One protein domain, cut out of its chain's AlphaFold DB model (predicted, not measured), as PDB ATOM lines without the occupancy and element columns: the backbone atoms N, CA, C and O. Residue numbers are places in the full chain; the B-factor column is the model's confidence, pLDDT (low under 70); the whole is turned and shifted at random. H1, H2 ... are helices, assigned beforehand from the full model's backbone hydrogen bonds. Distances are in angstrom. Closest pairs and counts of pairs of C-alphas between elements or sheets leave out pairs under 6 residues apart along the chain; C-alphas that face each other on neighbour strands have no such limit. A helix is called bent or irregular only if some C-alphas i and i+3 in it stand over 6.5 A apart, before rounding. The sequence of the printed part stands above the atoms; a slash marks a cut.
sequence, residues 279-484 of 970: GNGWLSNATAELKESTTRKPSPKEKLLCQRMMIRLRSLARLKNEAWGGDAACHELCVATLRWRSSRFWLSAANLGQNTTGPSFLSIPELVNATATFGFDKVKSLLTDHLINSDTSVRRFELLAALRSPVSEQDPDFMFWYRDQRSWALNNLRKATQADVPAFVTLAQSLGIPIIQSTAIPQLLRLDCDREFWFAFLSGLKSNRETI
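This is residues 279 to 484 of the 970 residues of an uncharacterized protein of Sistotremastrum niveocremeum HHB9708 (UniProt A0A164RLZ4). Eleven helices wind as a solenoid-like row of turns two helices thick: H1, H3, H5, H7, H9 and H11 follow one another in one layer, and H2, H4, H6, H8 and H10 in the other. The chain zigzags between the layers, and the last turns, H9 to H11, are joined more loosely across them. The printed part has 206 residues, of which 150 are in the eleven named helices, H1 to H11 in order along the chain, with no named strand; the class is all helix, and H1 to H8 form an up-and-down bundle, each helix running against the one before. The whole is only just compact, close to loose, with a radius of gyration of the C-alphas of 19.5 A and spans of 59 by 42 by 25 A.

Start at H1, residues 281 to 291, which touches H3, residues 326 to 339, at a shallow tilt of 23 degrees; the closest C-alphas, of Thr 287 and Ala 329, are 5.2 A apart. H2, residues 300 to 316, forms a hairpin with H1, closest at C-alphas 305 and 286, 7.0 A. H3 and H4, residues 343 to 357, are a hairpin too, closest at C-alphas 330 and 353, 5.1 A. H5, residues 364 to 374, touches H7, residues 393 to 403, closest at C-alphas 364 and 399, 5.7 A. H6, residues 376 to 389, touches H4, closest at C-alphas 382 and 351, 7.1 A, and H8, residues 412 to 427, closest at C-alphas 376 and 414, 7.2 A. H9, residues 434 to 447, touches H11, residues 467 to 479, closest at C-alphas 434 and 469, 4.2 A, but touches H10, residues 449 to 462, only at the corner, and only just, with 3 pairs within 8 A. Every O i to N i+4 pair is within hydrogen-bond range in H1, H2, H3, H5, H7, H8 and H11, against 10 of 11 in H4, 8 of 10 in H6 and H9, and 6 of 10 in H10.

Find C-alpha 281 at (161.229, 132.504, 99.545), where H1 begins. H2 is the longest helix, 24.2 A; H8 measures 22.5 A, H9 20.7 A and H4 20.3 A. Look for H11's end at C-alpha 479, (201.108, 106.101, 113.368). H6, H9 and, only just, H10 are irregular: C-alphas 378 and 381 are 7.5 A apart, 435 and 438 7.3 A, 454 and 457 6.9 A.

The C-alphas farthest apart, of Pro 300 and Glu 482, are 59.4 A apart. The printed part has no cut and no long link. Mean pLDDT of the printed part is 92.7; residues 279 to 280 and 320 to 324 are under 70.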
ATOM      1  N   GLY A 279     156.577 132.509  95.245       64.81
ATOM      2  CA  GLY A 279     158.035 132.498  95.405       64.81
ATOM      3  C   GLY A 279     158.547 131.384  96.307       64.81
ATOM      4  O   GLY A 279     157.866 130.955  97.240       64.81
ATOM      5  N   ASN A 280     159.762 130.909  96.033       60.19
ATOM      6  CA  ASN A 280     160.406 129.878  96.863       60.19
ATOM      7  C   ASN A 280     160.760 130.437  98.254       60.19
ATOM      8  O   ASN A 280     160.679 129.732  99.262       60.19
ATOM      9  N   GLY A 281     160.991 131.752  98.319       73.12
ATOM     10  CA  GLY A 281     161.229 132.504  99.545       73.12
ATOM     11  C   GLY A 281     160.107 132.469 100.591       73.12
ATOM     12  O   GLY A 281     160.364 132.903 101.705       73.12
ATOM     13  N   TRP A 282     158.894 131.939 100.342       84.38
ATOM     14  CA  TRP A 282     157.953 131.759 101.466       84.38
ATOM     15  C   TRP A 282     158.496 130.789 102.514       84.38
ATOM     16  O   TRP A 282     158.379 131.068 103.707       84.38
ATOM     17  N   LEU A 283     159.089 129.672 102.078       86.75
ATOM     18  CA  LEU A 283     159.641 128.698 103.012       86.75
ATOM     19  C   LEU A 283     160.856 129.300 103.725       86.75
ATOM     20  O   LEU A 283     160.893 129.271 104.948       86.75
ATOM     21  N   SER A 284     161.759 129.961 102.994       88.12
ATOM     22  CA  SER A 284     162.914 130.673 103.563       88.12
ATOM     23  C   SER A 284     162.517 131.763 104.567       88.12
ATOM     24  O   SER A 284     163.123 131.863 105.628       88.12
ATOM     25  N   ASN A 285     161.464 132.537 104.289       86.56
ATOM     26  CA  ASN A 285     160.967 133.576 105.196       86.56
ATOM     27  C   ASN A 285     160.272 132.978 106.430       86.56
ATOM     28  O   ASN A 285     160.360 133.547 107.512       86.56
ATOM     29  N   ALA A 286     159.600 131.831 106.297       90.25
ATOM     30  CA  ALA A 286     159.030 131.104 107.432       90.25
ATOM     31  C   ALA A 286     160.126 130.466 108.310       90.25
ATOM     32  O   ALA A 286     160.039 130.505 109.535       90.25
ATOM     33  N   THR A 287     161.185 129.948 107.684       93.38
ATOM     34  CA  THR A 287     162.420 129.483 108.331       93.38
ATOM     35  C   THR A 287     163.110 130.624 109.084       93.38
ATOM     36  O   THR A 287     163.452 130.450 110.250       93.38
ATOM     37  N   ALA A 288     163.241 131.811 108.478       94.25
ATOM     38  CA  ALA A 288     163.770 133.005 109.142       94.25
ATOM     39  C   ALA A 288     162.898 133.436 110.338       94.25
ATOM     40  O   ALA A 288     163.421 133.608 111.434       94.25
ATOM     41  N   GLU A 289     161.571 133.491 110.178       94.88
ATOM     42  CA  GLU A 289     160.634 133.840 111.260       94.88
ATOM     43  C   GLU A 289     160.702 132.856 112.456       94.88
ATOM     44  O   GLU A 289     160.523 133.263 113.605       94.88
ATOM     45  N   LEU A 290     161.009 131.571 112.225       95.75
ATOM     46  CA  LEU A 290     161.269 130.593 113.298       95.75
ATOM     47  C   LEU A 290     162.677 130.694 113.906       95.75
ATOM     48  O   LEU A 290     162.842 130.458 115.109       95.75
ATOM     49  N   LYS A 291     163.681 131.054 113.098       96.50
ATOM     50  CA  LYS A 291     165.072 131.253 113.528       96.50
ATOM     51  C   LYS A 291     165.208 132.484 114.431       96.50
ATOM     52  O   LYS A 291     165.865 132.412 115.466       96.50
ATOM     53  N   GLU A 292     164.537 133.578 114.066       96.25
ATOM     54  CA  GLU A 292     164.449 134.831 114.832       96.25
ATOM     55  C   GLU A 292     163.613 134.691 116.116       96.25
ATOM     56  O   GLU A 292     163.786 135.466 117.061       96.25
ATOM     57  N   SER A 293     162.718 133.698 116.194       95.88
ATOM     58  CA  SER A 293     161.949 133.448 117.412       95.88
ATOM     59  C   SER A 293     162.847 133.026 118.577       95.88
ATOM     60  O   SER A 293     163.549 132.018 118.534       95.88
ATOM     61  N   THR A 294     162.732 133.736 119.695       95.81
ATOM     62  CA  THR A 294     163.367 133.388 120.976       95.81
ATOM     63  C   THR A 294     162.387 132.752 121.971       95.81
ATOM     64  O   THR A 294     162.722 132.553 123.143       95.81
ATOM     65  N   THR A 295     161.164 132.414 121.543       96.06
ATOM     66  CA  THR A 295     160.103 131.966 122.457       96.06
ATOM     67  C   THR A 295     160.417 130.600 123.085       96.06
ATOM     68  O   THR A 295     160.883 129.670 122.430       96.06
ATOM     69  N   ARG A 296     160.126 130.445 124.387       96.38
ATOM     70  CA  ARG A 296     160.223 129.154 125.110       96.38
ATOM     71  C   ARG A 296     158.935 128.319 125.052       96.38
ATOM     72  O   ARG A 296     158.916 127.182 125.511       96.38
ATOM     73  N   LYS A 297     157.850 128.883 124.514       95.06
ATOM     74  CA  LYS A 297     156.563 128.223 124.240       95.06
ATOM     75  C   LYS A 297     155.986 128.846 122.961       95.06
ATOM     76  O   LYS A 297     155.968 130.074 122.894       95.06
ATOM     77  N   PRO A 298     155.472 128.061 122.000       96.69
ATOM     78  CA  PRO A 298     155.030 128.598 120.722       96.69
ATOM     79  C   PRO A 298     153.707 129.350 120.871       96.69
ATOM     80  O   PRO A 298     152.708 128.800 121.357       96.69
ATOM     81  N   SER A 299     153.692 130.594 120.402       96.00
ATOM     82  CA  SER A 299     152.488 131.407 120.236       96.00
ATOM     83  C   SER A 299     151.513 130.777 119.225       96.00
ATOM     84  O   SER A 299     151.892 129.903 118.437       96.00
ATOM     85  N   PRO A 300     150.243 131.226 119.177       93.62
ATOM     86  CA  PRO A 300     149.303 130.791 118.144       93.62
ATOM     87  C   PRO A 300     149.806 131.045 116.711       93.62
ATOM     88  O   PRO A 300     149.536 130.236 115.824       93.62
ATOM     89  N   LYS A 301     150.577 132.125 116.495       91.12
ATOM     90  CA  LYS A 301     151.187 132.467 115.200       91.12
ATOM     91  C   LYS A 301     152.237 131.430 114.797       91.12
ATOM     92  O   LYS A 301     152.149 130.879 113.706       91.12
ATOM     93  N   GLU A 302     153.165 131.107 115.698       95.12
ATOM     94  CA  GLU A 302     154.224 130.114 115.461       95.12
ATOM     95  C   GLU A 302     153.652 128.705 115.265       95.12
ATOM     96  O   GLU A 302     154.041 128.015 114.327       95.12
ATOM     97  N   LYS A 303     152.654 128.288 116.064       93.56
ATOM     98  CA  LYS A 303     151.962 127.000 115.859       93.56
ATOM     99  C   LYS A 303     151.366 126.894 114.453       93.56
ATOM    100  O   LYS A 303     151.532 125.870 113.792       93.56
ATOM    101  N   LEU A 304     150.693 127.952 113.993       87.31
ATOM    102  CA  LEU A 304     150.098 128.017 112.658       87.31
ATOM    103  C   LEU A 304     151.165 128.068 111.550       87.31
ATOM    104  O   LEU A 304     150.966 127.481 110.487       87.31
ATOM    105  N   LEU A 305     152.300 128.730 111.796       90.38
ATOM    106  CA  LEU A 305     153.445 128.762 110.886       90.38
ATOM    107  C   LEU A 305     154.053 127.364 110.726       90.38
ATOM    108  O   LEU A 305     154.113 126.862 109.606       90.38
ATOM    109  N   CYS A 306     154.382 126.682 111.827       92.88
ATOM    110  CA  CYS A 306     154.903 125.314 111.813       92.88
ATOM    111  C   CYS A 306     153.936 124.323 111.159       92.88
ATOM    112  O   CYS A 306     154.362 123.475 110.378       92.88
ATOM    113  N   GLN A 307     152.629 124.433 111.423       90.56
ATOM    114  CA  GLN A 307     151.617 123.615 110.745       90.56
ATOM    115  C   GLN A 307     151.632 123.834 109.227       90.56
ATOM    116  O   GLN A 307     151.649 122.862 108.475       90.56
ATOM    117  N   ARG A 308     151.692 125.090 108.766       86.00
ATOM    118  CA  ARG A 308     151.792 125.420 107.335       86.00
ATOM    119  C   ARG A 308     153.105 124.940 106.718       86.00
ATOM    120  O   ARG A 308     153.071 124.409 105.612       86.00
ATOM    121  N   MET A 309     154.232 125.070 107.420       90.31
ATOM    122  CA  MET A 309     155.529 124.570 106.950       90.31
ATOM    123  C   MET A 309     155.524 123.045 106.834       90.31
ATOM    124  O   MET A 309     155.879 122.540 105.781       90.31
ATOM    125  N   MET A 310     155.036 122.307 107.840       90.44
ATOM    126  CA  MET A 310     154.915 120.842 107.765       90.44
ATOM    127  C   MET A 310     153.961 120.383 106.655       90.44
ATOM    128  O   MET A 310     154.251 119.404 105.972       90.44
ATOM    129  N   ILE A 311     152.833 121.072 106.438       84.06
ATOM    130  CA  ILE A 311     151.941 120.789 105.300       84.06
ATOM    131  C   ILE A 311     152.679 121.039 103.979       84.06
ATOM    132  O   ILE A 311     152.642 120.180 103.097       84.06
ATOM    133  N   ARG A 312     153.398 122.165 103.852       83.38
ATOM    134  CA  ARG A 312     154.156 122.475 102.637       83.38
ATOM    135  C   ARG A 312     155.241 121.432 102.389       83.38
ATOM    136  O   ARG A 312     155.219 120.803 101.341       83.38
ATOM    137  N   LEU A 313     156.109 121.176 103.360       86.75
ATOM    138  CA  LEU A 313     157.178 120.178 103.287       86.75
ATOM    139  C   LEU A 313     156.650 118.768 102.954       86.75
ATOM    140  O   LEU A 313     157.265 118.083 102.150       86.75
ATOM    141  N   ARG A 314     155.464 118.359 103.440       86.25
ATOM    142  CA  ARG A 314     154.805 117.097 103.024       86.25
ATOM    143  C   ARG A 314     154.288 117.097 101.584       86.25
ATOM    144  O   ARG A 314     154.245 116.034 100.969       86.25
ATOM    145  N   SER A 315     153.851 118.245 101.061       78.44
ATOM    146  CA  SER A 315     153.499 118.374  99.638       78.44
ATOM    147  C   SER A 315     154.746 118.359  98.749       78.44
ATOM    148  O   SER A 315     154.727 117.724  97.701       78.44
ATOM    149  N   LEU A 316     155.842 118.975  99.213       79.06
ATOM    150  CA  LEU A 316     157.136 118.979  98.534       79.06
ATOM    151  C   LEU A 316     157.755 117.570  98.509       79.06
ATOM    152  O   LEU A 316     158.049 117.085  97.429       79.06
ATOM    153  N   ALA A 317     157.805 116.840  99.633       79.81
ATOM    154  CA  ALA A 317     158.371 115.480  99.771       79.81
ATOM    155  C   ALA A 317     157.967 114.432  98.703       79.81
ATOM    156  O   ALA A 317     158.569 113.366  98.617       79.81
ATOM    157  N   ARG A 318     156.916 114.699  97.921       75.62
ATOM    158  CA  ARG A 318     156.406 113.842  96.845       75.62
ATOM    159  C   ARG A 318     157.046 114.111  95.478       75.62
ATOM    160  O   ARG A 318     157.070 113.198  94.659       75.62
ATOM    161  N   LEU A 319     157.551 115.320  95.217       73.69
ATOM    162  CA  LEU A 319     158.244 115.657  93.966       73.69
ATOM    163  C   LEU A 319     159.747 115.442  94.204       73.69
ATOM    164  O   LEU A 319     160.459 116.339  94.636       73.69
ATOM    165  N   LYS A 320     160.223 114.215  93.977       64.88
ATOM    166  CA  LYS A 320     161.576 113.750  94.357       64.88
ATOM    167  C   LYS A 320     162.755 114.454  93.649       64.88
ATOM    168  O   LYS A 320     163.898 114.091  93.906       64.88
ATOM    169  N   ASN A 321     162.496 115.406  92.753       60.84
ATOM    170  CA  ASN A 321     163.438 115.810  91.703       60.84
ATOM    171  C   ASN A 321     163.978 117.250  91.842       60.84
ATOM    172  O   ASN A 321     164.759 117.673  90.996       60.84
ATOM    173  N   GLU A 322     163.579 118.014  92.866       61.50
ATOM    174  CA  GLU A 322     163.975 119.424  93.028       61.50
ATOM    175  C   GLU A 322     164.791 119.674  94.305       61.50
ATOM    176  O   GLU A 322     164.357 119.375  95.417       61.50
ATOM    177  N   ALA A 323     165.961 120.302  94.147       62.75
ATOM    178  CA  ALA A 323     166.847 120.709  95.238       62.75
ATOM    179  C   ALA A 323     166.369 122.011  95.918       62.75
ATOM    180  O   ALA A 323     167.012 123.060  95.846       62.75
ATOM    181  N   TRP A 324     165.204 121.969  96.565       69.19
ATOM    182  CA  TRP A 324     164.721 123.064  97.414       69.19
ATOM    183  C   TRP A 324     165.473 123.152  98.747       69.19
ATOM    184  O   TRP A 324     165.988 122.166  99.259       69.19
ATOM    185  N   GLY A 325     165.423 124.324  99.391       74.31
ATOM    186  CA  GLY A 325     165.886 124.531 100.773       74.31
ATOM    187  C   GLY A 325     164.986 123.887 101.840       74.31
ATOM    188  O   GLY A 325     164.602 124.549 102.805       74.31
ATOM    189  N   GLY A 326     164.601 122.622 101.644       83.00
ATOM    190  CA  GLY A 326     163.798 121.843 102.587       83.00
ATOM    191  C   GLY A 326     164.556 121.565 103.884       83.00
ATOM    192  O   GLY A 326     163.985 121.711 104.962       83.00
ATOM    193  N   ASP A 327     165.855 121.275 103.779       88.50
ATOM    194  CA  ASP A 327     166.784 120.979 104.874       88.50
ATOM    195  C   ASP A 327     166.735 122.056 105.954       88.50
ATOM    196  O   ASP A 327     166.401 121.773 107.102       88.50
ATOM    197  N   ALA A 328     166.972 123.313 105.567       92.06
ATOM    198  CA  ALA A 328     166.978 124.458 106.472       92.06
ATOM    199  C   ALA A 328     165.619 124.665 107.164       92.06
ATOM    200  O   ALA A 328     165.566 125.067 108.325       92.06
ATOM    201  N   ALA A 329     164.513 124.365 106.477       92.88
ATOM    202  CA  ALA A 329     163.173 124.469 107.042       92.88
ATOM    203  C   ALA A 329     162.858 123.328 108.023       92.88
ATOM    204  O   ALA A 329     162.287 123.580 109.082       92.88
ATOM    205  N   CYS A 330     163.250 122.091 107.709       93.81
ATOM    206  CA  CYS A 330     163.139 120.945 108.613       93.81
ATOM    207  C   CYS A 330     164.049 121.107 109.843       93.81
ATOM    208  O   CYS A 330     163.608 120.860 110.965       93.81
ATOM    209  N   HIS A 331     165.274 121.599 109.646       95.88
ATOM    210  CA  HIS A 331     166.244 121.939 110.688       95.88
ATOM    211  C   HIS A 331     165.692 123.010 111.641       95.88
ATOM    212  O   HIS A 331     165.525 122.733 112.824       95.88
ATOM    213  N   GLU A 332     165.313 124.205 111.163       96.75
ATOM    214  CA  GLU A 332     164.784 125.259 112.053       96.75
ATOM    215  C   GLU A 332     163.437 124.882 112.702       96.75
ATOM    216  O   GLU A 332     163.167 125.286 113.834       96.75
ATOM    217  N   LEU A 333     162.608 124.044 112.059       96.38
ATOM    218  CA  LEU A 333     161.446 123.434 112.720       96.38
ATOM    219  C   LEU A 333     161.866 122.547 113.900       96.38
ATOM    220  O   LEU A 333     161.271 122.643 114.976       96.38
ATOM    221  N   CYS A 334     162.886 121.705 113.737       97.12
ATOM    222  CA  CYS A 334     163.444 120.899 114.821       97.12
ATOM    223  C   CYS A 334     164.079 121.775 115.915       97.12
ATOM    224  O   CYS A 334     163.752 121.592 117.086       97.12
ATOM    225  N   VAL A 335     164.891 122.780 115.574       96.75
ATOM    226  CA  VAL A 335     165.497 123.719 116.540       96.75
ATOM    227  C   VAL A 335     164.425 124.446 117.359       96.75
ATOM    228  O   VAL A 335     164.477 124.449 118.591       96.75
ATOM    229  N   ALA A 336     163.412 125.023 116.705       97.06
ATOM    230  CA  ALA A 336     162.330 125.734 117.384       97.06
ATOM    231  C   ALA A 336     161.494 124.796 118.275       97.06
ATOM    232  O   ALA A 336     161.200 125.113 119.427       97.06
ATOM    233  N   THR A 337     161.156 123.596 117.798       96.38
ATOM    234  CA  THR A 337     160.337 122.641 118.568       96.38
ATOM    235  C   THR A 337     161.099 121.972 119.720       96.38
ATOM    236  O   THR A 337     160.481 121.641 120.740       96.38
ATOM    237  N   LEU A 338     162.428 121.868 119.614       96.88
ATOM    238  CA  LEU A 338     163.342 121.500 120.696       96.88
ATOM    239  C   LEU A 338     163.430 122.613 121.755       96.88
ATOM    240  O   LEU A 338     163.216 122.346 122.939       96.88
ATOM    241  N   ARG A 339     163.605 123.876 121.333       96.56
ATOM    242  CA  ARG A 339     163.545 125.083 122.190       96.56
ATOM    243  C   ARG A 339     162.222 125.174 122.968       96.56
ATOM    244  O   ARG A 339     162.213 125.557 124.137       96.56
ATOM    245  N   TRP A 340     161.114 124.766 122.348       97.44
ATOM    246  CA  TRP A 340     159.778 124.677 122.955       97.44
ATOM    247  C   TRP A 340     159.516 123.414 123.789       97.44
ATOM    248  O   TRP A 340     158.425 123.278 124.346       97.44
ATOM    249  N   ARG A 341     160.469 122.473 123.848       97.12
ATOM    250  CA  ARG A 341     160.339 121.160 124.505       97.12
ATOM    251  C   ARG A 341     159.084 120.380 124.078       97.12
ATOM    252  O   ARG A 341     158.442 119.722 124.895       97.12
ATOM    253  N   SER A 342     158.725 120.424 122.791       96.81
ATOM    254  CA  SER A 342     157.507 119.781 122.275       96.81
ATOM    255  C   SER A 342     157.806 118.571 121.385       96.81
ATOM    256  O   SER A 342     157.808 118.668 120.157       96.81
ATOM    257  N   SER A 343     158.005 117.406 122.013       96.50
ATOM    258  CA  SER A 343     158.388 116.148 121.342       96.50
ATOM    259  C   SER A 343     157.480 115.762 120.170       96.50
ATOM    260  O   SER A 343     157.976 115.319 119.143       96.50
ATOM    261  N   ARG A 344     156.158 115.975 120.265       95.31
ATOM    262  CA  ARG A 344     155.216 115.662 119.173       95.31
ATOM    263  C   ARG A 344     155.459 116.508 117.918       95.31
ATOM    264  O   ARG A 344     155.353 115.985 116.811       95.31
ATOM    265  N   PHE A 345     155.748 117.800 118.075       93.94
ATOM    266  CA  PHE A 345     156.092 118.650 116.933       93.94
ATOM    267  C   PHE A 345     157.507 118.345 116.436       93.94
ATOM    268  O   PHE A 345     157.696 118.271 115.227       93.94
ATOM    269  N   TRP A 346     158.453 118.087 117.346       96.88
ATOM    270  CA  TRP A 346     159.829 117.729 116.998       96.88
ATOM    271  C   TRP A 346     159.903 116.440 116.178       96.88
ATOM    272  O   TRP A 346     160.404 116.472 115.065       96.88
ATOM    273  N   LEU A 347     159.301 115.339 116.638       96.38
ATOM    274  CA  LEU A 347     159.243 114.078 115.884       96.38
ATOM    275  C   LEU A 347     158.508 114.240 114.545       96.38
ATOM    276  O   LEU A 347     158.931 113.695 113.532       96.38
ATOM    277  N   SER A 348     157.437 115.041 114.495       94.25
ATOM    278  CA  SER A 348     156.730 115.313 113.235       94.25
ATOM    279  C   SER A 348     157.514 116.202 112.256       94.25
ATOM    280  O   SER A 348     157.157 116.222 111.077       94.25
ATOM    281  N   ALA A 349     158.519 116.950 112.718       94.88
ATOM    282  CA  ALA A 349     159.453 117.694 111.875       94.88
ATOM    283  C   ALA A 349     160.665 116.827 111.500       94.88
ATOM    284  O   ALA A 349     161.060 116.803 110.338       94.88
ATOM    285  N   ALA A 350     161.188 116.046 112.446       95.38
ATOM    286  CA  ALA A 350     162.354 115.197 112.259       95.38
ATOM    287  C   ALA A 350     162.077 114.043 111.285       95.38
ATOM    288  O   ALA A 350     162.803 113.881 110.307       95.38
ATOM    289  N   ASN A 351     160.962 113.324 111.467       94.00
ATOM    290  CA  ASN A 351     160.517 112.298 110.520       94.00
ATOM    291  C   ASN A 351     160.225 112.900 109.135       94.00
ATOM    292  O   ASN A 351     160.338 112.208 108.128       94.00
ATOM    293  N   LEU A 352     159.820 114.174 109.062       91.62
ATOM    294  CA  LEU A 352     159.560 114.839 107.786       91.62
ATOM    295  C   LEU A 352     160.871 115.158 107.062       91.62
ATOM    296  O   LEU A 352     161.008 114.761 105.912       91.62
ATOM    297  N   GLY A 353     161.839 115.761 107.763       91.19
ATOM    298  CA  GLY A 353     163.198 115.985 107.267       91.19
ATOM    299  C   GLY A 353     163.848 114.699 106.766       91.19
ATOM    300  O   GLY A 353     164.244 114.618 105.609       91.19
ATOM    301  N   GLN A 354     163.832 113.641 107.575       89.50
ATOM    302  CA  GLN A 354     164.417 112.352 107.207       89.50
ATOM    303  C   GLN A 354     163.848 111.764 105.902       89.50
ATOM    304  O   GLN A 354     164.592 111.167 105.128       89.50
ATOM    305  N   ASN A 355     162.552 111.968 105.635       87.00
ATOM    306  CA  ASN A 355     161.900 111.542 104.394       87.00
ATOM    307  C   ASN A 355     162.107 112.515 103.212       87.00
ATOM    308  O   ASN A 355     161.918 112.108 102.070       87.00
ATOM    309  N   THR A 356     162.464 113.785 103.452       83.19
ATOM    310  CA  THR A 356     162.702 114.787 102.391       83.19
ATOM    311  C   THR A 356     164.160 114.912 101.961       83.19
ATOM    312  O   THR A 356     164.418 115.204 100.801       83.19
ATOM    313  N   THR A 357     165.095 114.767 102.900       79.38
ATOM    314  CA  THR A 357     166.491 115.236 102.779       79.38
ATOM    315  C   THR A 357     167.499 114.208 103.304       79.38
ATOM    316  O   THR A 357     168.670 114.512 103.521       79.38
ATOM    317  N   GLY A 358     167.046 112.976 103.565       86.06
ATOM    318  CA  GLY A 358     167.849 111.961 104.243       86.06
ATOM    319  C   GLY A 358     168.163 112.331 105.701       86.06
ATOM    320  O   GLY A 358     167.591 113.273 106.253       86.06
ATOM    321  N   PRO A 359     169.062 111.593 106.372       84.81
ATOM    322  CA  PRO A 359     169.377 111.820 107.785       84.81
ATOM    323  C   PRO A 359     170.136 113.132 108.031       84.81
ATOM    324  O   PRO A 359     170.030 113.713 109.111       84.81
ATOM    325  N   SER A 360     170.895 113.614 107.046       88.25
ATOM    326  CA  SER A 360     172.007 114.535 107.292       88.25
ATOM    327  C   SER A 360     171.627 115.983 107.648       88.25
ATOM    328  O   SER A 360     172.495 116.737 108.091       88.25
ATOM    329  N   PHE A 361     170.336 116.333 107.579       92.81
ATOM    330  CA  PHE A 361     169.772 117.644 107.941       92.81
ATOM    331  C   PHE A 361     169.766 117.981 109.450       92.81
ATOM    332  O   PHE A 361     169.539 119.137 109.796       92.81
ATOM    333  N   LEU A 362     169.986 117.008 110.347       95.12
ATOM    334  CA  LEU A 362     170.165 117.247 111.791       95.12
ATOM    335  C   LEU A 362     171.599 116.951 112.211       95.12
ATOM    336  O   LEU A 362     172.114 115.857 111.957       95.12
ATOM    337  N   SER A 363     172.229 117.905 112.892       95.50
ATOM    338  CA  SER A 363     173.576 117.726 113.427       95.50
ATOM    339  C   SER A 363     173.584 116.771 114.626       95.50
ATOM    340  O   SER A 363     172.600 116.620 115.356       95.50
ATOM    341  N   ILE A 364     174.726 116.121 114.859       95.50
ATOM    342  CA  ILE A 364     174.904 115.192 115.983       95.50
ATOM    343  C   ILE A 364     174.617 115.867 117.346       95.50
ATOM    344  O   ILE A 364     173.867 115.281 118.133       95.50
ATOM    345  N   PRO A 365     175.084 117.105 117.633       96.50
ATOM    346  CA  PRO A 365     174.725 117.815 118.863       96.50
ATOM    347  C   PRO A 365     173.217 118.016 119.063       96.50
ATOM    348  O   PRO A 365     172.742 117.963 120.196       96.50
ATOM    349  N   GLU A 366     172.438 118.213 117.996       96.12
ATOM    350  CA  GLU A 366     170.981 118.378 118.094       96.12
ATOM    351  C   GLU A 366     170.266 117.065 118.406       96.12
ATOM    352  O   GLU A 366     169.308 117.066 119.178       96.12
ATOM    353  N   LEU A 367     170.744 115.940 117.866       96.62
ATOM    354  CA  LEU A 367     170.226 114.606 118.182       96.62
ATOM    355  C   LEU A 367     170.520 114.224 119.639       96.62
ATOM    356  O   LEU A 367     169.638 113.726 120.342       96.62
ATOM    357  N   VAL A 368     171.723 114.532 120.134       96.12
ATOM    358  CA  VAL A 368     172.090 114.359 121.550       96.12
ATOM    359  C   VAL A 368     171.239 115.269 122.448       96.12
ATOM    360  O   VAL A 368     170.659 114.802 123.429       96.12
ATOM    361  N   ASN A 369     171.069 116.545 122.087       95.56
ATOM    362  CA  ASN A 369     170.239 117.496 122.835       95.56
ATOM    363  C   ASN A 369     168.744 117.109 122.830       95.56
ATOM    364  O   ASN A 369     168.065 117.237 123.849       95.56
ATOM    365  N   ALA A 370     168.224 116.572 121.725       96.62
ATOM    366  CA  ALA A 370     166.869 116.024 121.657       96.62
ATOM    367  C   ALA A 370     166.701 114.782 122.543       96.62
ATOM    368  O   ALA A 370     165.702 114.677 123.255       96.62
ATOM    369  N   THR A 371     167.700 113.895 122.573       96.31
ATOM    370  CA  THR A 371     167.736 112.735 123.477       96.31
ATOM    371  C   THR A 371     167.671 113.185 124.940       96.31
ATOM    372  O   THR A 371     166.794 112.741 125.681       96.31
ATOM    373  N   ALA A 372     168.511 114.150 125.331       95.06
ATOM    374  CA  ALA A 372     168.523 114.726 126.676       95.06
ATOM    375  C   ALA A 372     167.243 115.519 127.025       95.06
ATOM    376  O   ALA A 372     166.811 115.527 128.176       95.06
ATOM    377  N   THR A 373     166.610 116.178 126.047       95.94
ATOM    378  CA  THR A 373     165.413 117.013 126.265       95.94
ATOM    379  C   THR A 373     164.112 116.209 126.314       95.94
ATOM    380  O   THR A 373     163.176 116.604 127.014       95.94
ATOM    381  N   PHE A 374     164.014 115.100 125.573       96.19
ATOM    382  CA  PHE A 374     162.774 114.321 125.445       96.19
ATOM    383  C   PHE A 374     162.794 112.966 126.160       96.19
ATOM    384  O   PHE A 374     161.714 112.420 126.414       96.19
ATOM    385  N   GLY A 375     163.974 112.453 126.515       95.62
ATOM    386  CA  GLY A 375     164.183 111.086 126.989       95.62
ATOM    387  C   GLY A 375     164.355 110.105 125.826       95.62
ATOM    388  O   GLY A 375     163.682 110.226 124.796       95.62
ATOM    389  N   PHE A 376     165.252 109.135 126.009       95.44
ATOM    390  CA  PHE A 376     165.718 108.217 124.971       95.44
ATOM    391  C   PHE A 376     164.584 107.478 124.244       95.44
ATOM    392  O   PHE A 376     164.528 107.536 123.015       95.44
ATOM    393  N   ASP A 377     163.619 106.893 124.959       96.00
ATOM    394  CA  ASP A 377     162.514 106.117 124.364       96.00
ATOM    395  C   ASP A 377     161.750 106.861 123.266       96.00
ATOM    396  O   ASP A 377     161.327 106.269 122.274       96.00
ATOM    397  N   LYS A 378     161.581 108.181 123.425       96.56
ATOM    398  CA  LYS A 378     160.809 109.006 122.486       96.56
ATOM    399  C   LYS A 378     161.560 109.288 121.189       96.56
ATOM    400  O   LYS A 378     160.923 109.674 120.215       96.56
ATOM    401  N   VAL A 379     162.884 109.134 121.180       96.75
ATOM    402  CA  VAL A 379     163.753 109.377 120.016       96.75
ATOM    403  C   VAL A 379     164.416 108.099 119.486       96.75
ATOM    404  O   VAL A 379     164.952 108.117 118.384       96.75
ATOM    405  N   LYS A 380     164.346 106.983 120.228       96.31
ATOM    406  CA  LYS A 380     164.979 105.684 119.936       96.31
ATOM    407  C   LYS A 380     164.732 105.177 118.512       96.31
ATOM    408  O   LYS A 380     165.678 104.724 117.870       96.31
ATOM    409  N   SER A 381     163.503 105.286 117.997       96.44
ATOM    410  CA  SER A 381     163.188 104.935 116.602       96.44
ATOM    411  C   SER A 381     163.928 105.839 115.619       96.44
ATOM    412  O   SER A 381     164.775 105.346 114.887       96.44
ATOM    413  N   LEU A 382     163.727 107.160 115.697       95.38
ATOM    414  CA  LEU A 382     164.398 108.141 114.836       95.38
ATOM    415  C   LEU A 382     165.931 107.997 114.862       95.38
ATOM    416  O   LEU A 382     166.561 108.078 113.814       95.38
ATOM    417  N   LEU A 383     166.545 107.769 116.030       96.62
ATOM    418  CA  LEU A 383     167.991 107.529 116.141       96.62
ATOM    419  C   LEU A 383     168.411 106.243 115.416       96.62
ATOM    420  O   LEU A 383     169.424 106.241 114.720       96.62
ATOM    421  N   THR A 384     167.626 105.170 115.542       96.75
ATOM    422  CA  THR A 384     167.847 103.905 114.818       96.75
ATOM    423  C   THR A 384     167.719 104.125 113.310       96.75
ATOM    424  O   THR A 384     168.623 103.780 112.555       96.75
ATOM    425  N   ASP A 385     166.654 104.796 112.869       94.81
ATOM    426  CA  ASP A 385     166.412 105.120 111.464       94.81
ATOM    427  C   ASP A 385     167.502 106.053 110.901       94.81
ATOM    428  O   ASP A 385     167.885 105.933 109.738       94.81
ATOM    429  N   HIS A 386     168.031 106.985 111.701       94.12
ATOM    430  CA  HIS A 386     169.120 107.887 111.310       94.12
ATOM    431  C   HIS A 386     170.437 107.120 111.143       94.12
ATOM    432  O   HIS A 386     171.130 107.308 110.146       94.12
ATOM    433  N   LEU A 387     170.758 106.209 112.069       95.56
ATOM    434  CA  LEU A 387     171.920 105.325 111.955       95.56
ATOM    435  C   LEU A 387     171.801 104.404 110.734       95.56
ATOM    436  O   LEU A 387     172.751 104.308 109.955       95.56
ATOM    437  N   ILE A 388     170.636 103.791 110.507       95.12
ATOM    438  CA  ILE A 388     170.387 102.924 109.347       95.12
ATOM    439  C   ILE A 388     170.591 103.696 108.040       95.12
ATOM    440  O   ILE A 388     171.421 103.308 107.209       95.12
ATOM    441  N   ASN A 389     169.892 104.822 107.885       93.62
ATOM    442  CA  ASN A 389     169.881 105.599 106.647       93.62
ATOM    443  C   ASN A 389     171.127 106.478 106.440       93.62
ATOM    444  O   ASN A 389     171.254 107.060 105.367       93.62
ATOM    445  N   SER A 390     172.049 106.554 107.413       93.88
ATOM    446  CA  SER A 390     173.304 107.317 107.305       93.88
ATOM    447  C   SER A 390     174.064 107.017 106.009       93.88
ATOM    448  O   SER A 390     174.257 105.852 105.626       93.88
ATOM    449  N   ASP A 391     174.497 108.103 105.370       91.62
ATOM    450  CA  ASP A 391     175.294 108.153 104.142       91.62
ATOM    451  C   ASP A 391     176.702 107.576 104.353       91.62
ATOM    452  O   ASP A 391     177.187 106.771 103.560       91.62
ATOM    453  N   THR A 392     177.314 107.941 105.475       94.06
ATOM    454  CA  THR A 392     178.711 107.696 105.827       94.06
ATOM    455  C   THR A 392     178.836 106.772 107.037       94.06
ATOM    456  O   THR A 392     177.949 106.699 107.899       94.06
ATOM    457  N   SER A 393     179.968 106.067 107.119       94.44
ATOM    458  CA  SER A 393     180.327 105.251 108.288       94.44
ATOM    459  C   SER A 393     180.726 106.129 109.486       94.44
ATOM    460  O   SER A 393     180.352 105.812 110.615       94.44
ATOM    461  N   VAL A 394     181.404 107.261 109.243       93.00
ATOM    462  CA  VAL A 394     181.799 108.251 110.267       93.00
ATOM    463  C   VAL A 394     180.612 108.729 111.079       93.00
ATOM    464  O   VAL A 394     180.586 108.508 112.286       93.00
ATOM    465  N   ARG A 395     179.597 109.308 110.423       93.62
ATOM    466  CA  ARG A 395     178.460 109.942 111.103       93.62
ATOM    467  C   ARG A 395     177.738 108.977 112.047       93.62
ATOM    468  O   ARG A 395     177.251 109.393 113.094       93.62
ATOM    469  N   ARG A 396     177.725 107.674 111.731       95.62
ATOM    470  CA  ARG A 396     177.216 106.621 112.628       95.62
ATOM    471  C   ARG A 396     178.072 106.462 113.878       95.62
ATOM    472  O   ARG A 396     177.532 106.451 114.981       95.62
ATOM    473  N   PHE A 397     179.388 106.316 113.721       94.62
ATOM    474  CA  PHE A 397     180.302 106.122 114.847       94.62
ATOM    475  C   PHE A 397     180.441 107.385 115.707       94.62
ATOM    476  O   PHE A 397     180.467 107.266 116.929       94.62
ATOM    477  N   GLU A 398     180.429 108.576 115.105       93.50
ATOM    478  CA  GLU A 398     180.371 109.858 115.814       93.50
ATOM    479  C   GLU A 398     179.057 110.032 116.583       93.50
ATOM    480  O   GLU A 398     179.087 110.392 117.758       93.50
ATOM    481  N   LEU A 399     177.901 109.736 115.970       95.19
ATOM    482  CA  LEU A 399     176.604 109.825 116.647       95.19
ATOM    483  C   LEU A 399     176.529 108.849 117.825       95.19
ATOM    484  O   LEU A 399     176.092 109.226 118.910       95.19
ATOM    485  N   LEU A 400     177.006 107.614 117.643       95.50
ATOM    486  CA  LEU A 400     177.121 106.636 118.724       95.50
ATOM    487  C   LEU A 400     178.052 107.140 119.842       95.50
ATOM    488  O   LEU A 400     177.664 107.110 121.009       95.50
ATOM    489  N   ALA A 401     179.239 107.651 119.508       92.88
ATOM    490  CA  ALA A 401     180.180 108.193 120.488       92.88
ATOM    491  C   ALA A 401     179.602 109.396 121.258       92.88
ATOM    492  O   ALA A 401     179.751 109.468 122.475       92.88
ATOM    493  N   ALA A 402     178.891 110.300 120.580       93.25
ATOM    494  CA  ALA A 402     178.294 111.489 121.183       93.25
ATOM    495  C   ALA A 402     177.035 111.189 122.024       93.25
ATOM    496  O   ALA A 402     176.764 111.892 122.998       93.25
ATOM    497  N   LEU A 403     176.277 110.135 121.695       94.50
ATOM    498  CA  LEU A 403     175.163 109.644 122.520       94.50
ATOM    499  C   LEU A 403     175.641 108.953 123.810       94.50
ATOM    500  O   LEU A 403     174.888 108.892 124.789       94.50
ATOM    501  N   ARG A 404     176.882 108.449 123.835       93.88
ATOM    502  CA  ARG A 404     177.506 107.780 124.987       93.88
ATOM    503  C   ARG A 404     177.958 108.788 126.057       93.88
ATOM    504  O   ARG A 404     179.145 108.961 126.324       93.88
ATOM    505  N   SER A 405     176.992 109.455 126.686       89.06
ATOM    506  CA  SER A 405     177.228 110.307 127.856       89.06
ATOM    507  C   SER A 405     177.242 109.486 129.159       89.06
ATOM    508  O   SER A 405     176.557 108.463 129.225       89.06
ATOM    509  N   PRO A 406     177.911 109.945 130.239       80.06
ATOM    510  CA  PRO A 406     177.881 109.266 131.543       80.06
ATOM    511  C   PRO A 406     176.482 109.138 132.167       80.06
ATOM    512  O   PRO A 406     176.268 108.292 133.029       80.06
ATOM    513  N   VAL A 407     175.527 109.973 131.738       73.75
ATOM    514  CA  VAL A 407     174.115 109.875 132.143       73.75
ATOM    515  C   VAL A 407     173.409 108.758 131.370       73.75
ATOM    516  O   VAL A 407     172.603 108.032 131.944       73.75
ATOM    517  N   SER A 408     173.756 108.571 130.092       83.12
ATOM    518  CA  SER A 408     173.233 107.489 129.249       83.12
ATOM    519  C   SER A 408     173.731 106.109 129.700       83.12
ATOM    520  O   SER A 408     173.003 105.131 129.584       83.12
ATOM    521  N   GLU A 409     174.954 106.005 130.238       86.56
ATOM    522  CA  GLU A 409     175.522 104.715 130.674       86.56
ATOM    523  C   GLU A 409     174.827 104.096 131.902       86.56
ATOM    524  O   GLU A 409     175.032 102.915 132.183       86.56
ATOM    525  N   GLN A 410     173.995 104.862 132.618       91.38
ATOM    526  CA  GLN A 410     173.193 104.374 133.749       91.38
ATOM    527  C   GLN A 410     171.868 103.724 133.311       91.38
ATOM    528  O   GLN A 410     171.242 103.023 134.104       91.38
ATOM    529  N   ASP A 411     171.440 103.943 132.063       93.56
ATOM    530  CA  ASP A 411     170.224 103.370 131.484       93.56
ATOM    531  C   ASP A 411     170.553 102.016 130.810       93.56
ATOM    532  O   ASP A 411     171.301 101.977 129.824       93.56
ATOM    533  N   PRO A 412     170.025 100.880 131.316       94.31
ATOM    534  CA  PRO A 412     170.316  99.564 130.757       94.31
ATOM    535  C   PRO A 412     169.689  99.350 129.370       94.31
ATOM    536  O   PRO A 412     170.288  98.654 128.549       94.31
ATOM    537  N   ASP A 413     168.544  99.971 129.073       94.50
ATOM    538  CA  ASP A 413     167.847  99.841 127.787       94.50
ATOM    539  C   ASP A 413     168.500 100.714 126.708       94.50
ATOM    540  O   ASP A 413     168.534 100.326 125.530       94.50
ATOM    541  N   PHE A 414     169.071 101.860 127.098       95.12
ATOM    542  CA  PHE A 414     170.022 102.601 126.269       95.12
ATOM    543  C   PHE A 414     171.283 101.778 126.019       95.12
ATOM    544  O   PHE A 414     171.670 101.612 124.866       95.12
ATOM    545  N   MET A 415     171.922 101.235 127.060       95.06
ATOM    546  CA  MET A 415     173.193 100.520 126.904       95.06
ATOM    547  C   MET A 415     173.063  99.201 126.133       95.06
ATOM    548  O   MET A 415     173.999  98.822 125.425       95.06
ATOM    549  N   PHE A 416     171.910  98.532 126.204       96.06
ATOM    550  CA  PHE A 416     171.569  97.408 125.333       96.06
ATOM    551  C   PHE A 416     171.457  97.867 123.870       96.06
ATOM    552  O   PHE A 416     172.221  97.409 123.020       96.06
ATOM    553  N   TRP A 417     170.594  98.851 123.586       96.75
ATOM    554  CA  TRP A 417     170.415  99.393 122.233       96.75
ATOM    555  C   TRP A 417     171.717  99.950 121.641       96.75
ATOM    556  O   TRP A 417     172.009  99.714 120.476       96.75
ATOM    557  N   TYR A 418     172.536 100.639 122.435       96.12
ATOM    558  CA  TYR A 418     173.820 101.193 122.011       96.12
ATOM    559  C   TYR A 418     174.797 100.095 121.565       96.12
ATOM    560  O   TYR A 418     175.475 100.247 120.546       96.12
ATOM    561  N   ARG A 419     174.854  98.966 122.287       95.12
ATOM    562  CA  ARG A 419     175.672  97.803 121.900       95.12
ATOM    563  C   ARG A 419     175.160  97.174 120.607       95.12
ATOM    564  O   ARG A 419     175.966  96.938 119.706       95.12
ATOM    565  N   ASP A 420     173.847  96.990 120.488       96.69
ATOM    566  CA  ASP A 420     173.206  96.468 119.277       96.69
ATOM    567  C   ASP A 420     173.455  97.372 118.067       96.69
ATOM    568  O   ASP A 420     173.888  96.887 117.024       96.69
ATOM    569  N   GLN A 421     173.270  98.689 118.195       96.94
ATOM    570  CA  GLN A 421     173.511  99.638 117.106       96.94
ATOM    571  C   GLN A 421     174.995  99.773 116.754       96.94
ATOM    572  O   GLN A 421     175.327  99.898 115.576       96.94
ATOM    573  N   ARG A 422     175.908  99.700 117.734       95.69
ATOM    574  CA  ARG A 422     177.356  99.681 117.466       95.69
ATOM    575  C   ARG A 422     177.759  98.413 116.715       95.69
ATOM    576  O   ARG A 422     178.505  98.504 115.743       95.69
ATOM    577  N   SER A 423     177.230  97.256 117.118       95.75
ATOM    578  CA  SER A 423     177.412  95.980 116.416       95.75
ATOM    579  C   SER A 423     176.799  96.013 115.012       95.75
ATOM    580  O   SER A 423     177.438  95.609 114.042       95.75
ATOM    581  N   TRP A 424     175.596  96.569 114.863       97.25
ATOM    582  CA  TRP A 424     174.938  96.727 113.570       97.25
ATOM    583  C   TRP A 424     175.746  97.634 112.633       97.25
ATOM    584  O   TRP A 424     176.029  97.235 111.505       97.25
ATOM    585  N   ALA A 425     176.191  98.803 113.103       96.81
ATOM    586  CA  ALA A 425     176.995  99.739 112.316       96.81
ATOM    587  C   ALA A 425     178.344  99.129 111.898       96.81
ATOM    588  O   ALA A 425     178.746  99.286 110.747       96.81
ATOM    589  N   LEU A 426     178.997  98.378 112.796       96.31
ATOM    590  CA  LEU A 426     180.206  97.600 112.500       96.31
ATOM    591  C   LEU A 426     179.991  96.559 111.395       96.31
ATOM    592  O   LEU A 426     180.910  96.332 110.618       96.31
ATOM    593  N   ASN A 427     178.813  95.933 111.321       97.06
ATOM    594  CA  ASN A 427     178.483  94.866 110.365       97.06
ATOM    595  C   ASN A 427     177.815  95.354 109.060       97.06
ATOM    596  O   ASN A 427     177.489  94.531 108.206       97.06
ATOM    597  N   ASN A 428     177.577  96.662 108.910       97.12
ATOM    598  CA  ASN A 428     176.865  97.253 107.770       97.12
ATOM    599  C   ASN A 428     177.580  98.513 107.244       97.12
ATOM    600  O   ASN A 428     176.935  99.539 107.001       97.12
ATOM    601  N   LEU A 429     178.912  98.474 107.117       97.56
ATOM    602  CA  LEU A 429     179.716  99.632 106.705       97.56
ATOM    603  C   LEU A 429     179.278 100.204 105.340       97.56
ATOM    604  O   LEU A 429     178.827  99.488 104.446       97.56
ATOM    605  N   ARG A 430     179.426 101.522 105.182       96.94
ATOM    606  CA  ARG A 430     179.341 102.230 103.892       96.94
ATOM    607  C   ARG A 430     180.735 102.304 103.261       96.94
ATOM    608  O   ARG A 430     181.721 102.232 104.001       96.94
ATOM    609  N   LYS A 431     180.824 102.457 101.928       96.88
ATOM    610  CA  LYS A 431     182.105 102.703 101.234       96.88
ATOM    611  C   LYS A 431     182.804 103.884 101.906       96.88
ATOM    612  O   LYS A 431     182.186 104.929 102.097       96.88
ATOM    613  N   ALA A 432     184.054 103.668 102.300       96.88
ATOM    614  CA  ALA A 432     184.808 104.617 103.094       96.88
ATOM    615  C   ALA A 432     185.622 105.574 102.219       96.88
ATOM    616  O   ALA A 432     186.183 105.176 101.195       96.88
ATOM    617  N   THR A 433     185.702 106.822 102.665       96.50
ATOM    618  CA  THR A 433     186.478 107.908 102.055       96.50
ATOM    619  C   THR A 433     187.678 108.271 102.931       96.50
ATOM    620  O   THR A 433     187.730 107.902 104.102       96.50
ATOM    621  N   GLN A 434     188.641 109.039 102.411       96.44
ATOM    622  CA  GLN A 434     189.808 109.482 103.193       96.44
ATOM    623  C   GLN A 434     189.425 110.243 104.481       96.44
ATOM    624  O   GLN A 434     190.125 110.131 105.487       96.44
ATOM    625  N   ALA A 435     188.290 110.955 104.484       94.81
ATOM    626  CA  ALA A 435     187.763 111.638 105.666       94.81
ATOM    627  C   ALA A 435     187.349 110.672 106.796       94.81
ATOM    628  O   ALA A 435     187.269 111.083 107.952       94.81
ATOM    629  N   ASP A 436     187.138 109.387 106.490       95.81
ATOM    630  CA  ASP A 436     186.652 108.399 107.452       95.81
ATOM    631  C   ASP A 436     187.752 107.763 108.309       95.81
ATOM    632  O   ASP A 436     187.470 107.122 109.327       95.81
ATOM    633  N   VAL A 437     189.016 107.951 107.922       97.06
ATOM    634  CA  VAL A 437     190.182 107.346 108.578       97.06
ATOM    635  C   VAL A 437     190.251 107.618 110.088       97.06
ATOM    636  O   VAL A 437     190.428 106.643 110.824       97.06
ATOM    637  N   PRO A 438     190.067 108.855 110.601       96.62
ATOM    638  CA  PRO A 438     190.145 109.114 112.040       96.62
ATOM    639  C   PRO A 438     189.131 108.290 112.840       96.62
ATOM    640  O   PRO A 438     189.486 107.695 113.855       96.62
ATOM    641  N   ALA A 439     187.894 108.164 112.344       94.56
ATOM    642  CA  ALA A 439     186.860 107.374 113.004       94.56
ATOM    643  C   ALA A 439     187.219 105.880 113.041       94.56
ATOM    644  O   ALA A 439     187.039 105.242 114.077       94.56
ATOM    645  N   PHE A 440     187.774 105.319 111.958       96.25
ATOM    646  CA  PHE A 440     188.236 103.926 111.942       96.25
ATOM    647  C   PHE A 440     189.472 103.685 112.831       96.25
ATOM    648  O   PHE A 440     189.581 102.613 113.429       96.25
ATOM    649  N   VAL A 441     190.365 104.667 112.991       97.44
ATOM    650  CA  VAL A 441     191.507 104.581 113.922       97.44
ATOM    651  C   VAL A 441     191.042 104.663 115.384       97.44
ATOM    652  O   VAL A 441     191.421 103.812 116.187       97.44
ATOM    653  N   THR A 442     190.142 105.586 115.741       95.38
ATOM    654  CA  THR A 442     189.535 105.637 117.089       95.38
ATOM    655  C   THR A 442     188.684 104.397 117.392       95.38
ATOM    656  O   THR A 442     188.633 103.906 118.527       95.38
ATOM    657  N   LEU A 443     188.049 103.815 116.375       94.25
ATOM    658  CA  LEU A 443     187.379 102.524 116.483       94.25
ATOM    659  C   LEU A 443     188.384 101.401 116.794       94.25
ATOM    660  O   LEU A 443     188.119 100.605 117.693       94.25
ATOM    661  N   ALA A 444     189.550 101.381 116.138       96.75
ATOM    662  CA  ALA A 444     190.634 100.436 116.420       96.75
ATOM    663  C   ALA A 444     191.207 100.597 117.838       96.75
ATOM    664  O   ALA A 444     191.350  99.606 118.550       96.75
ATOM    665  N   GLN A 445     191.452 101.828 118.291       96.81
ATOM    666  CA  GLN A 445     191.886 102.126 119.664       96.81
ATOM    667  C   GLN A 445     190.868 101.622 120.706       96.81
ATOM    668  O   GLN A 445     191.242 101.025 121.712       96.81
ATOM    669  N   SER A 446     189.567 101.811 120.451       94.00
ATOM    670  CA  SER A 446     188.493 101.495 121.411       94.00
ATOM    671  C   SER A 446     187.942 100.060 121.367       94.00
ATOM    672  O   SER A 446     187.102  99.719 122.204       94.00
ATOM    673  N   LEU A 447     188.356  99.236 120.397       94.88
ATOM    674  CA  LEU A 447     187.924  97.833 120.231       94.88
ATOM    675  C   LEU A 447     189.082  96.837 120.063       94.88
ATOM    676  O   LEU A 447     188.869  95.630 120.167       94.88
ATOM    677  N   GLY A 448     190.293  97.327 119.805       97.38
ATOM    678  CA  GLY A 448     191.446  96.525 119.419       97.38
ATOM    679  C   GLY A 448     191.442  96.121 117.946       97.38
ATOM    680  O   GLY A 448     190.399  95.940 117.306       97.38
ATOM    681  N   ILE A 449     192.645  95.930 117.403       98.12
ATOM    682  CA  ILE A 449     192.845  95.557 116.002       98.12
ATOM    683  C   ILE A 449     192.182  94.220 115.584       98.12
ATOM    684  O   ILE A 449     191.726  94.159 114.441       98.12
ATOM    685  N   PRO A 450     191.985  93.186 116.441       97.75
ATOM    686  CA  PRO A 450     191.347  91.933 116.012       97.75
ATOM    687  C   PRO A 450     189.885  92.096 115.564       97.75
ATOM    688  O   PRO A 450     189.425  91.376 114.675       97.75
ATOM    689  N   ILE A 451     189.142  93.058 116.127       96.69
ATOM    690  CA  ILE A 451     187.759  93.341 115.703       96.69
ATOM    691  C   ILE A 451     187.756  94.070 114.350       96.69
ATOM    692  O   ILE A 451     186.945  93.765 113.475       96.69
ATOM    693  N   ILE A 452     188.715  94.970 114.126       97.44
ATOM    694  CA  ILE A 452     188.899  95.660 112.841       97.44
ATOM    695  C   ILE A 452     189.303  94.665 111.741       97.44
ATOM    696  O   ILE A 452     188.720  94.688 110.658       97.44
ATOM    697  N   GLN A 453     190.230  93.749 112.039       97.81
ATOM    698  CA  GLN A 453     190.691  92.686 111.140       97.81
ATOM    699  C   GLN A 453     189.575  91.702 110.764       97.81
ATOM    700  O   GLN A 453     189.433  91.358 109.594       97.81
ATOM    701  N   SER A 454     188.785  91.241 111.736       97.69
ATOM    702  CA  SER A 454     187.740  90.232 111.508       97.69
ATOM    703  C   SER A 454     186.450  90.803 110.912       97.69
ATOM    704  O   SER A 454     185.788  90.122 110.132       97.69
ATOM    705  N   THR A 455     186.088  92.042 111.258       97.50
ATOM    706  CA  THR A 455     184.780  92.623 110.911       97.50
ATOM    707  C   THR A 455     184.885  93.737 109.869       97.50
ATOM    708  O   THR A 455     184.207  93.677 108.841       97.50
ATOM    709  N   ALA A 456     185.724  94.752 110.100       96.88
ATOM    710  CA  ALA A 456     185.725  95.973 109.289       96.88
ATOM    711  C   ALA A 456     186.499  95.820 107.969       96.88
ATOM    712  O   ALA A 456     185.940  96.063 106.899       96.88
ATOM    713  N   ILE A 457     187.756  95.368 108.015       98.06
ATOM    714  CA  ILE A 457     188.620  95.212 106.832       98.06
ATOM    715  C   ILE A 457     187.975  94.325 105.742       98.06
ATOM    716  O   ILE A 457     187.928  94.761 104.589       98.06
ATOM    717  N   PRO A 458     187.366  93.159 106.051       98.31
ATOM    718  CA  PRO A 458     186.703  92.331 105.042       98.31
ATOM    719  C   PRO A 458     185.458  92.977 104.423       98.31
ATOM    720  O   PRO A 458     185.040  92.565 103.344       98.31
ATOM    721  N   GLN A 459     184.823  93.951 105.083       97.94
ATOM    722  CA  GLN A 459     183.753  94.759 104.481       97.94
ATOM    723  C   GLN A 459     184.327  95.879 103.616       97.94
ATOM    724  O   GLN A 459     183.919  96.005 102.470       97.94
ATOM    725  N   LEU A 460     185.301  96.640 104.122       97.75
ATOM    726  CA  LEU A 460     185.954  97.728 103.386       97.75
ATOM    727  C   LEU A 460     186.561  97.228 102.064       97.75
ATOM    728  O   LEU A 460     186.398  97.871 101.030       97.75
ATOM    729  N   LEU A 461     187.182  96.041 102.063       97.12
ATOM    730  CA  LEU A 461     187.676  95.400 100.839       97.12
ATOM    731  C   LEU A 461     186.529  95.042  99.879       97.12
ATOM    732  O   LEU A 461     186.666  95.231  98.678       97.12
ATOM    733  N   ARG A 462     185.383  94.553 100.381       96.94
ATOM    734  CA  ARG A 462     184.192  94.248  99.558       96.94
ATOM    735  C   ARG A 462     183.483  95.492  99.014       96.94
ATOM    736  O   ARG A 462     182.845  95.389  97.975       96.94
ATOM    737  N   LEU A 463     183.586  96.626  99.706       96.69
ATOM    738  CA  LEU A 463     182.974  97.912  99.352       96.69
ATOM    739  C   LEU A 463     183.786  98.720  98.328       96.69
ATOM    740  O   LEU A 463     183.343  99.797  97.935       96.69
ATOM    741  N   ASP A 464     184.955  98.213  97.923       96.06
ATOM    742  CA  ASP A 464     185.861  98.838  96.955       96.06
ATOM    743  C   ASP A 464     186.189 100.302  97.307       96.06
ATOM    744  O   ASP A 464     186.018 101.231  96.516       96.06
ATOM    745  N   CYS A 465     186.597 100.521  98.564       96.88
ATOM    746  CA  CYS A 465     187.013 101.835  99.058       96.88
ATOM    747  C   CYS A 465     188.242 102.352  98.293       96.88
ATOM    748  O   CYS A 465     189.119 101.573  97.919       96.88
ATOM    749  N   ASP A 466     188.309 103.666  98.072       95.69
ATOM    750  CA  ASP A 466     189.268 104.264  97.137       95.69
ATOM    751  C   ASP A 466     190.728 104.138  97.607       95.69
ATOM    752  O   ASP A 466     191.009 104.053  98.805       95.69
ATOM    753  N   ARG A 467     191.683 104.171  96.663       95.81
ATOM    754  CA  ARG A 467     193.128 104.029  96.955       95.81
ATOM    755  C   ARG A 467     193.600 104.999  98.052       95.81
ATOM    756  O   ARG A 467     194.306 104.587  98.967       95.81
ATOM    757  N   GLU A 468     193.130 106.248  98.015       96.62
ATOM    758  CA  GLU A 468     193.439 107.285  99.014       96.62
ATOM    759  C   GLU A 468     192.960 106.940 100.430       96.62
ATOM    760  O   GLU A 468     193.656 107.242 101.401       96.62
ATOM    761  N   PHE A 469     191.801 106.279 100.563       97.56
ATOM    762  CA  PHE A 469     191.332 105.786 101.857       97.56
ATOM    763  C   PHE A 469     192.274 104.708 102.391       97.56
ATOM    764  O   PHE A 469     192.685 104.794 103.541       97.56
ATOM    765  N   TRP A 470     192.655 103.723 101.572       98.06
ATOM    766  CA  TRP A 470     193.535 102.638 102.019       98.06
ATOM    767  C   TRP A 470     194.927 103.119 102.412       98.06
ATOM    768  O   TRP A 470     195.444 102.675 103.439       98.06
ATOM    769  N   PHE A 471     195.501 104.052 101.649       97.69
ATOM    770  CA  PHE A 471     196.779 104.668 101.993       97.69
ATOM    771  C   PHE A 471     196.693 105.398 103.343       97.69
ATOM    772  O   PHE A 471     197.422 105.075 104.281       97.69
ATOM    773  N   ALA A 472     195.737 106.318 103.491       98.00
ATOM    774  CA  ALA A 472     195.576 107.069 104.732       98.00
ATOM    775  C   ALA A 472     195.172 106.178 105.926       98.00
ATOM    776  O   ALA A 472     195.616 106.425 107.044       98.00
ATOM    777  N   PHE A 473     194.376 105.124 105.714       98.38
ATOM    778  CA  PHE A 473     193.946 104.202 106.767       98.38
ATOM    779  C   PHE A 473     195.102 103.360 107.309       98.38
ATOM    780  O   PHE A 473     195.268 103.273 108.525       98.38
ATOM    781  N   LEU A 474     195.922 102.768 106.436       98.44
ATOM    782  CA  LEU A 474     197.025 101.910 106.871       98.44
ATOM    783  C   LEU A 474     198.160 102.722 107.517       98.44
ATOM    784  O   LEU A 474     198.641 102.308 108.573       98.44
ATOM    785  N   SER A 475     198.507 103.909 106.999       98.00
ATOM    786  CA  SER A 475     199.431 104.814 107.707       98.00
ATOM    787  C   SER A 475     198.809 105.368 108.994       98.00
ATOM    788  O   SER A 475     199.488 105.454 110.011       98.00
ATOM    789  N   GLY A 476     197.497 105.632 109.025       98.12
ATOM    790  CA  GLY A 476     196.773 106.018 110.241       98.12
ATOM    791  C   GLY A 476     196.845 104.961 111.351       98.12
ATOM    792  O   GLY A 476     197.082 105.306 112.511       98.12
ATOM    793  N   LEU A 477     196.718 103.674 111.006       98.25
ATOM    794  CA  LEU A 477     196.966 102.561 111.930       98.25
ATOM    795  C   LEU A 477     198.444 102.489 112.345       98.25
ATOM    796  O   LEU A 477     198.722 102.334 113.533       98.25
ATOM    797  N   LYS A 478     199.386 102.655 111.402       98.06
ATOM    798  CA  LYS A 478     200.838 102.646 111.657       98.06
ATOM    799  C   LYS A 478     201.243 103.723 112.669       98.06
ATOM    800  O   LYS A 478     201.882 103.405 113.667       98.06
ATOM    801  N   SER A 479     200.815 104.971 112.471       97.88
ATOM    802  CA  SER A 479     201.108 106.101 113.368       97.88
ATOM    803  C   SER A 479     200.476 105.966 114.756       97.88
ATOM    804  O   SER A 479     200.943 106.597 115.696       97.88
ATOM    805  N   ASN A 480     199.425 105.153 114.903       98.25
ATOM    806  CA  ASN A 480     198.716 104.950 116.170       98.25
ATOM    807  C   ASN A 480     198.983 103.568 116.800       98.25
ATOM    808  O   ASN A 480     198.353 103.239 117.807       98.25
ATOM    809  N   ARG A 481     199.914 102.764 116.255       97.88
ATOM    810  CA  ARG A 481     200.118 101.341 116.611       97.88
ATOM    811  C   ARG A 481     200.386 101.068 118.094       97.88
ATOM    812  O   ARG A 481     200.019 100.011 118.590       97.88
ATOM    813  N   GLU A 482     200.960 102.028 118.814       98.12
ATOM    814  CA  GLU A 482     201.210 101.950 120.264       98.12
ATOM    815  C   GLU A 482     199.938 102.123 121.115       98.12
ATOM    816  O   GLU A 482     199.869 101.645 122.244       98.12
ATOM    817  N   THR A 483     198.910 102.775 120.566       97.94
ATOM    818  CA  THR A 483     197.630 103.067 121.244       97.94
ATOM    819  C   THR A 483     196.523 102.055 120.932       97.94
ATOM    820  O   THR A 483     195.432 102.138 121.495       97.94
ATOM    821  N   ILE A 484     196.776 101.112 120.019       97.94
ATOM    822  CA  ILE A 484     195.785 100.154 119.518       97.94
ATOM    823  C   ILE A 484     196.067  98.771 120.137       97.94
ATOM    824  O   ILE A 484     197.098  98.166 119.838       97.94
TER     825      ILE A 484